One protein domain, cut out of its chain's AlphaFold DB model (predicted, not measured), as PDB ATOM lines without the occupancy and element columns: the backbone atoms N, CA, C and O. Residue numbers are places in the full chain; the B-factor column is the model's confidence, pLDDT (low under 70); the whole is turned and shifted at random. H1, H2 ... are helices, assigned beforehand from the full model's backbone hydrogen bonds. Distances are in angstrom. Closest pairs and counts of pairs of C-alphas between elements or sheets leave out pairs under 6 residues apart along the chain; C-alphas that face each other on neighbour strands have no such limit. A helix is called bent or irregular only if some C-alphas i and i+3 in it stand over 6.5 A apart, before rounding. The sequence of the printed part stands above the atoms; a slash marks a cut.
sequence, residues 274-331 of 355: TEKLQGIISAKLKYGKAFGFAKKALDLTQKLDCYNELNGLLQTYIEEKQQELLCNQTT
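Overview. This is residues 274 to 331 of the 355 residues of an uncharacterized protein of Rhizophagus irregularis (UniProt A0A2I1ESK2). What shape do these coordinates make? Two long helices, H1 and H2, form a narrow V: they meet near the tight link at residues 305 to 306 and spread apart from there, so that H1 residues 275 to 293 and H2 residues 315 to 331 stand free. What is it made of? The printed part has 58 residues with two named helices, H1 then H2, and no named strand; the class is all helix. How spread out is it? It is only just loose, close to extended, with a radius of gyration of the C-alphas of 15.5 A, and only just flat, with spans of 44 by 30 by 5 A.

Arrangement. How does H1, residues 275 to 304, stand to H2, residues 307 to 331? They form a helical hairpin and run opposite ways at a shallow tilt of 28 degrees. Where do they touch? H1 touches H2 with residues 297 to 301 alone, and H2 touches H1 with residues 307 to 310 alone. The closest C-alphas are those of Thr 301 and Tyr 307, 5.7 A apart, while the centres are 17.3 A apart. What do the backbones show? In H1 and H2 every O i to N i+4 pair is within hydrogen-bond range.

Along the chain. Where does H1 run? It begins at C-alpha 275 at (49.306, -2.888, -14.421) and ends at C-alpha 304 at (9.399, -3.736, 2.117), 43.2 A from first to last C-alpha. Where does H2 run? It goes from C-alpha 307 at (12.140, -10.682, -1.792) to C-alpha 331 at (33.991, -16.995, -30.626), 36.7 A.

Size, cuts and confidence. How large is it? The two C-alphas farthest apart, those of Thr 274 and Asp 305, are 45.8 A apart. Is there a cut? The printed part has no cut. Where is the model's confidence low? The pLDDT is under 70 at residues 274 to 295, 299 to 300 and 329 to 331, and its mean over the printed part is 71.2.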
ATOM      1  N   THR A 274      52.519  -2.403 -10.776       48.47
ATOM      2  CA  THR A 274      52.360  -3.060 -12.081       48.47
ATOM      3  C   THR A 274      50.903  -2.978 -12.532       48.47
ATOM      4  O   THR A 274      49.990  -3.076 -11.710       48.47
ATOM      5  N   GLU A 275      50.663  -2.881 -13.841       46.16
ATOM      6  CA  GLU A 275      49.306  -2.888 -14.421       46.16
ATOM      7  C   GLU A 275      48.468  -4.080 -13.926       46.16
ATOM      8  O   GLU A 275      47.259  -3.977 -13.729       46.16
ATOM      9  N   LYS A 276      49.128  -5.210 -13.638       46.00
ATOM     10  CA  LYS A 276      48.505  -6.400 -13.054       46.00
ATOM     11  C   LYS A 276      47.961  -6.144 -11.643       46.00
ATOM     12  O   LYS A 276      46.823  -6.511 -11.363       46.00
ATOM     13  N   LEU A 277      48.738  -5.508 -10.765       42.62
ATOM     14  CA  LEU A 277      48.296  -5.144  -9.412       42.62
ATOM     15  C   LEU A 277      47.217  -4.059  -9.449       42.62
ATOM     16  O   LEU A 277      46.219  -4.173  -8.740       42.62
ATOM     17  N   GLN A 278      47.350  -3.077 -10.343       45.75
ATOM     18  CA  GLN A 278      46.314  -2.071 -10.570       45.75
ATOM     19  C   GLN A 278      44.999  -2.712 -11.038       45.75
ATOM     20  O   GLN A 278      43.924  -2.333 -10.568       45.75
ATOM     21  N   GLY A 279      45.070  -3.722 -11.909       43.66
ATOM     22  CA  GLY A 279      43.920  -4.516 -12.340       43.66
ATOM     23  C   GLY A 279      43.255  -5.274 -11.189       43.66
ATOM     24  O   GLY A 279      42.032  -5.226 -11.055       43.66
ATOM     25  N   ILE A 280      44.046  -5.913 -10.319       48.53
ATOM     26  CA  ILE A 280      43.551  -6.647  -9.141       48.53
ATOM     27  C   ILE A 280      42.861  -5.702  -8.148       48.53
ATOM     28  O   ILE A 280      41.735  -5.968  -7.729       48.53
ATOM     29  N   ILE A 281      43.492  -4.572  -7.811       43.50
ATOM     30  CA  ILE A 281      42.923  -3.565  -6.901       43.50
ATOM     31  C   ILE A 281      41.632  -2.990  -7.492       43.50
ATOM     32  O   ILE A 281      40.609  -2.907  -6.811       43.50
ATOM     33  N   SER A 282      41.636  -2.679  -8.791       51.06
ATOM     34  CA  SER A 282      40.455  -2.170  -9.496       51.06
ATOM     35  C   SER A 282      39.304  -3.180  -9.511       51.06
ATOM     36  O   SER A 282      38.144  -2.797  -9.348       51.06
ATOM     37  N   ALA A 283      39.594  -4.470  -9.697       51.16
ATOM     38  CA  ALA A 283      38.592  -5.532  -9.640       51.16
ATOM     39  C   ALA A 283      38.018  -5.687  -8.224       51.16
ATOM     40  O   ALA A 283      36.797  -5.741  -8.058       51.16
ATOM     41  N   LYS A 284      38.878  -5.661  -7.199       50.91
ATOM     42  CA  LYS A 284      38.479  -5.728  -5.787       50.91
ATOM     43  C   LYS A 284      37.593  -4.546  -5.386       50.91
ATOM     44  O   LYS A 284      36.572  -4.743  -4.729       50.91
ATOM     45  N   LEU A 285      37.922  -3.337  -5.841       48.78
ATOM     46  CA  LEU A 285      37.117  -2.136  -5.613       48.78
ATOM     47  C   LEU A 285      35.728  -2.252  -6.257       48.78
ATOM     48  O   LEU A 285      34.713  -1.971  -5.617       48.78
ATOM     49  N   LYS A 286      35.670  -2.707  -7.515       54.12
ATOM     50  CA  LYS A 286      34.405  -2.935  -8.232       54.12
ATOM     51  C   LYS A 286      33.538  -3.972  -7.516       54.12
ATOM     52  O   LYS A 286      32.344  -3.735  -7.337       54.12
ATOM     53  N   TYR A 287      34.144  -5.069  -7.058       57.75
ATOM     54  CA  TYR A 287      33.461  -6.099  -6.280       57.75
ATOM     55  C   TYR A 287      32.921  -5.549  -4.953       57.75
ATOM     56  O   TYR A 287      31.736  -5.695  -4.664       57.75
ATOM     57  N   GLY A 288      33.755  -4.849  -4.177       50.19
ATOM     58  CA  GLY A 288      33.353  -4.257  -2.899       50.19
ATOM     59  C   GLY A 288      32.196  -3.268  -3.047       50.19
ATOM     60  O   GLY A 288      31.233  -3.312  -2.278       50.19
ATOM     61  N   LYS A 289      32.228  -2.432  -4.092       55.56
ATOM     62  CA  LYS A 289      31.141  -1.496  -4.408       55.56
ATOM     63  C   LYS A 289      29.839  -2.223  -4.761       55.56
ATOM     64  O   LYS A 289      28.789  -1.873  -4.226       55.56
ATOM     65  N   ALA A 290      29.901  -3.246  -5.615       60.78
ATOM     66  CA  ALA A 290      28.737  -4.058  -5.977       60.78
ATOM     67  C   ALA A 290      28.141  -4.784  -4.759       60.78
ATOM     68  O   ALA A 290      26.926  -4.779  -4.563       60.78
ATOM     69  N   PHE A 291      28.991  -5.328  -3.888       63.56
ATOM     70  CA  PHE A 291      28.566  -5.980  -2.652       63.56
ATOM     71  C   PHE A 291      27.888  -5.007  -1.677       63.56
ATOM     72  O   PHE A 291      26.875  -5.341  -1.060       63.56
ATOM     73  N   GLY A 292      28.394  -3.774  -1.578       54.56
ATOM     74  CA  GLY A 292      27.745  -2.706  -0.818       54.56
ATOM     75  C   GLY A 292      26.334  -2.392  -1.324       54.56
ATOM     76  O   GLY A 292      25.417  -2.229  -0.520       54.56
ATOM     77  N   PHE A 293      26.129  -2.360  -2.647       63.66
ATOM     78  CA  PHE A 293      24.794  -2.200  -3.230       63.66
ATOM     79  C   PHE A 293      23.885  -3.396  -2.954       63.66
ATOM     80  O   PHE A 293      22.735  -3.189  -2.578       63.66
ATOM     81  N   ALA A 294      24.396  -4.623  -3.068       69.94
ATOM     82  CA  ALA A 294      23.625  -5.828  -2.773       69.94
ATOM     83  C   ALA A 294      23.116  -5.841  -1.321       69.94
ATOM     84  O   ALA A 294      21.944  -6.123  -1.086       69.94
ATOM     85  N   LYS A 295      23.955  -5.444  -0.352       65.31
ATOM     86  CA  LYS A 295      23.537  -5.285   1.051       65.31
ATOM     87  C   LYS A 295      22.424  -4.252   1.216       65.31
ATOM     88  O   LYS A 295      21.420  -4.541   1.852       65.31
ATOM     89  N   LYS A 296      22.573  -3.068   0.610       71.62
ATOM     90  CA  LYS A 296      21.537  -2.021   0.664       71.62
ATOM     91  C   LYS A 296      20.222  -2.482   0.034       71.62
ATOM     92  O   LYS A 296      19.161  -2.183   0.572       71.62
ATOM     93  N   ALA A 297      20.292  -3.197  -1.089       72.69
ATOM     94  CA  ALA A 297      19.122  -3.771  -1.739       72.69
ATOM     95  C   ALA A 297      18.434  -4.789  -0.822       72.69
ATOM     96  O   ALA A 297      17.237  -4.673  -0.601       72.69
ATOM     97  N   LEU A 298      19.191  -5.701  -0.201       73.06
ATOM     98  CA  LEU A 298      18.663  -6.671   0.764       73.06
ATOM     99  C   LEU A 298      18.005  -6.003   1.980       73.06
ATOM    100  O   LEU A 298      16.911  -6.405   2.365       73.06
ATOM    101  N   ASP A 299      18.618  -4.958   2.544       68.88
ATOM    102  CA  ASP A 299      18.046  -4.210   3.673       68.88
ATOM    103  C   ASP A 299      16.714  -3.538   3.301       68.88
ATOM    104  O   ASP A 299      15.774  -3.511   4.100       68.88
ATOM    105  N   LEU A 300      16.618  -2.968   2.095       69.50
ATOM    106  CA  LEU A 300      15.379  -2.371   1.586       69.50
ATOM    107  C   LEU A 300      14.320  -3.438   1.317       69.50
ATOM    108  O   LEU A 300      13.165  -3.270   1.701       69.50
ATOM    109  N   THR A 301      14.728  -4.553   0.723       83.81
ATOM    110  CA  THR A 301      13.866  -5.695   0.453       83.81
ATOM    111  C   THR A 301      13.303  -6.301   1.731       83.81
ATOM    112  O   THR A 301      12.119  -6.609   1.769       83.81
ATOM    113  N   GLN A 302      14.096  -6.385   2.802       76.81
ATOM    114  CA  GLN A 302      13.617  -6.819   4.113       76.81
ATOM    115  C   GLN A 302      12.587  -5.852   4.703       76.81
ATOM    116  O   GLN A 302      11.605  -6.284   5.301       76.81
ATOM    117  N   LYS A 303      12.794  -4.539   4.550       83.06
ATOM    118  CA  LYS A 303      11.859  -3.523   5.061       83.06
ATOM    119  C   LYS A 303      10.531  -3.496   4.307       83.06
ATOM    120  O   LYS A 303       9.516  -3.152   4.903       83.06
ATOM    121  N   LEU A 304      10.556  -3.803   3.013       88.12
ATOM    122  CA  LEU A 304       9.399  -3.736   2.117       88.12
ATOM    123  C   LEU A 304       8.798  -5.115   1.793       88.12
ATOM    124  O   LEU A 304       7.824  -5.184   1.052       88.12
ATOM    125  N   ASP A 305       9.372  -6.189   2.341       88.00
ATOM    126  CA  ASP A 305       9.005  -7.594   2.113       88.00
ATOM    127  C   ASP A 305       8.924  -7.996   0.622       88.00
ATOM    128  O   ASP A 305       8.081  -8.782   0.196       88.00
ATOM    129  N   CYS A 306       9.816  -7.448  -0.211       91.06
ATOM    130  CA  CYS A 306       9.782  -7.620  -1.671       91.06
ATOM    131  C   CYS A 306      10.805  -8.638  -2.215       91.06
ATOM    132  O   CYS A 306      11.370  -8.474  -3.298       91.06
ATOM    133  N   TYR A 307      11.076  -9.714  -1.469       87.00
ATOM    134  CA  TYR A 307      12.140 -10.682  -1.792       87.00
ATOM    135  C   TYR A 307      12.030 -11.303  -3.185       87.00
ATOM    136  O   TYR A 307      13.040 -11.495  -3.857       87.00
ATOM    137  N   ASN A 308      10.811 -11.580  -3.646       88.69
ATOM    138  CA  ASN A 308      10.582 -12.188  -4.957       88.69
ATOM    139  C   ASN A 308      11.008 -11.272  -6.114       88.69
ATOM    140  O   ASN A 308      11.504 -11.763  -7.125       88.69
ATOM    141  N   GLU A 309      10.855  -9.957  -5.958       92.00
ATOM    142  CA  GLU A 309      11.240  -8.970  -6.971       92.00
ATOM    143  C   GLU A 309      12.764  -8.872  -7.070       92.00
ATOM    144  O   GLU A 309      13.321  -8.969  -8.163       92.00
ATOM    145  N   LEU A 310      13.449  -8.771  -5.923       89.88
ATOM    146  CA  LEU A 310      14.913  -8.763  -5.882       89.88
ATOM    147  C   LEU A 310      15.495 -10.075  -6.425       89.88
ATOM    148  O   LEU A 310      16.425 -10.046  -7.228       89.88
ATOM    149  N   ASN A 311      14.929 -11.218  -6.032       89.00
ATOM    150  CA  ASN A 311      15.363 -12.525  -6.524       89.00
ATOM    151  C   ASN A 311      15.153 -12.654  -8.037       89.00
ATOM    152  O   ASN A 311      16.043 -13.147  -8.721       89.00
ATOM    153  N   GLY A 312      14.025 -12.170  -8.566       91.00
ATOM    154  CA  GLY A 312      13.772 -12.135 -10.007       91.00
ATOM    155  C   GLY A 312      14.819 -11.312 -10.758       91.00
ATOM    156  O   GLY A 312      15.401 -11.799 -11.721       91.00
ATOM    157  N   LEU A 313      15.129 -10.105 -10.271       92.00
ATOM    158  CA  LEU A 313      16.151  -9.238 -10.867       92.00
ATOM    159  C   LEU A 313      17.547  -9.873 -10.848       92.00
ATOM    160  O   LEU A 313      18.261  -9.823 -11.849       92.00
ATOM    161  N   LEU A 314      17.938 -10.478  -9.723       91.25
ATOM    162  CA  LEU A 314      19.229 -11.155  -9.599       91.25
ATOM    163  C   LEU A 314      19.306 -12.383 -10.509       91.25
ATOM    164  O   LEU A 314      20.325 -12.578 -11.167       91.25
ATOM    165  N   GLN A 315      18.235 -13.171 -10.588       88.75
ATOM    166  CA  GLN A 315      18.164 -14.344 -11.452       88.75
ATOM    167  C   GLN A 315      18.302 -13.955 -12.929       88.75
ATOM    168  O   GLN A 315      19.150 -14.513 -13.621       88.75
ATOM    169  N   THR A 316      17.551 -12.948 -13.391       93.81
ATOM    170  CA  THR A 316      17.662 -12.435 -14.764       93.81
ATOM    171  C   THR A 316      19.074 -11.935 -15.058       93.81
ATOM    172  O   THR A 316      19.657 -12.306 -16.073       93.81
ATOM    173  N   TYR A 317      19.669 -11.162 -14.147       91.56
ATOM    174  CA  TYR A 317      21.036 -10.671 -14.316       91.56
ATOM    175  C   TYR A 317      22.065 -11.812 -14.394       91.56
ATOM    176  O   TYR A 317      22.980 -11.770 -15.217       91.56
ATOM    177  N   ILE A 318      21.928 -12.844 -13.554       89.81
ATOM    178  CA  ILE A 318      22.810 -14.019 -13.571       89.81
ATOM    179  C   ILE A 318      22.681 -14.757 -14.905       89.81
ATOM    180  O   ILE A 318      23.700 -15.063 -15.522       89.81
ATOM    181  N   GLU A 319      21.457 -15.005 -15.366       90.69
ATOM    182  CA  GLU A 319      21.192 -15.694 -16.631       90.69
ATOM    183  C   GLU A 319      21.772 -14.920 -17.822       90.69
ATOM    184  O   GLU A 319      22.499 -15.496 -18.632       90.69
ATOM    185  N   GLU A 320      21.540 -13.606 -17.892       93.88
ATOM    186  CA  GLU A 320      22.107 -12.736 -18.928       93.88
ATOM    187  C   GLU A 320      23.641 -12.798 -18.954       93.88
ATOM    188  O   GLU A 320      24.243 -12.961 -20.019       93.88
ATOM    189  N   LYS A 321      24.297 -12.724 -17.787       90.00
ATOM    190  CA  LYS A 321      25.767 -12.742 -17.701       90.00
ATOM    191  C   LYS A 321      26.376 -14.116 -17.951       90.00
ATOM    192  O   LYS A 321      27.464 -14.197 -18.521       90.00
ATOM    193  N   GLN A 322      25.687 -15.194 -17.588       88.69
ATOM    194  CA  GLN A 322      26.104 -16.551 -17.946       88.69
ATOM    195  C   GLN A 322      26.034 -16.777 -19.462       88.69
ATOM    196  O   GLN A 322      26.961 -17.357 -20.028       88.69
ATOM    197  N   GLN A 323      24.988 -16.279 -20.131       89.31
ATOM    198  CA  GLN A 323      24.884 -16.343 -21.594       89.31
ATOM    199  C   GLN A 323      25.979 -15.520 -22.284       89.31
ATOM    200  O   GLN A 323      26.612 -16.005 -23.220       89.31
ATOM    201  N   GLU A 324      26.263 -14.312 -21.790       89.25
ATOM    202  CA  GLU A 324      27.347 -13.466 -22.306       89.25
ATOM    203  C   GLU A 324      28.714 -14.178 -22.235       89.25
ATOM    204  O   GLU A 324      29.479 -14.164 -23.200       89.25
ATOM    205  N   LEU A 325      29.001 -14.874 -21.128       82.31
ATOM    206  CA  LEU A 325      30.231 -15.660 -20.972       82.31
ATOM    207  C   LEU A 325      30.318 -16.840 -21.955       82.31
ATOM    208  O   LEU A 325      31.389 -17.082 -22.512       82.31
ATOM    209  N   LEU A 326      29.211 -17.549 -22.195       81.75
ATOM    210  CA  LEU A 326      29.155 -18.670 -23.143       81.75
ATOM    211  C   LEU A 326      29.357 -18.207 -24.597       81.75
ATOM    212  O   LEU A 326      30.124 -18.824 -25.338       81.75
ATOM    213  N   CYS A 327      28.730 -17.098 -25.003       76.94
ATOM    214  CA  CYS A 327      28.908 -16.531 -26.343       76.94
ATOM    215  C   CYS A 327      30.362 -16.110 -26.608       76.94
ATOM    216  O   CYS A 327      30.901 -16.373 -27.689       76.94
ATOM    217  N   ASN A 328      31.025 -15.523 -25.613       71.19
ATOM    218  CA  ASN A 328      32.419 -15.105 -25.743       71.19
ATOM    219  C   ASN A 328      33.368 -16.308 -25.926       71.19
ATOM    220  O   ASN A 328      34.253 -16.252 -26.773       71.19
ATOM    221  N   GLN A 329      33.125 -17.438 -25.249       61.41
ATOM    222  CA  GLN A 329      33.932 -18.663 -25.401       61.41
ATOM    223  C   GLN A 329      33.777 -19.328 -26.782       61.41
ATOM    224  O   GLN A 329      34.756 -19.790 -27.364       61.41
ATOM    225  N   THR A 330      32.571 -19.325 -27.359       53.22
ATOM    226  CA  THR A 330      32.334 -19.896 -28.704       53.22
ATOM    227  C   THR A 330      32.950 -19.088 -29.851       53.22
ATOM    228  O   THR A 330      33.061 -19.584 -30.972       53.22
ATOM    229  N   THR A 331      33.366 -17.846 -29.601       49.56
ATOM    230  CA  THR A 331      33.991 -16.995 -30.626       49.56
ATOM    231  C   THR A 331      35.494 -17.292 -30.760       49.56
ATOM    232  O   THR A 331      36.034 -17.239 -31.866       49.56
TER     233      THR A 331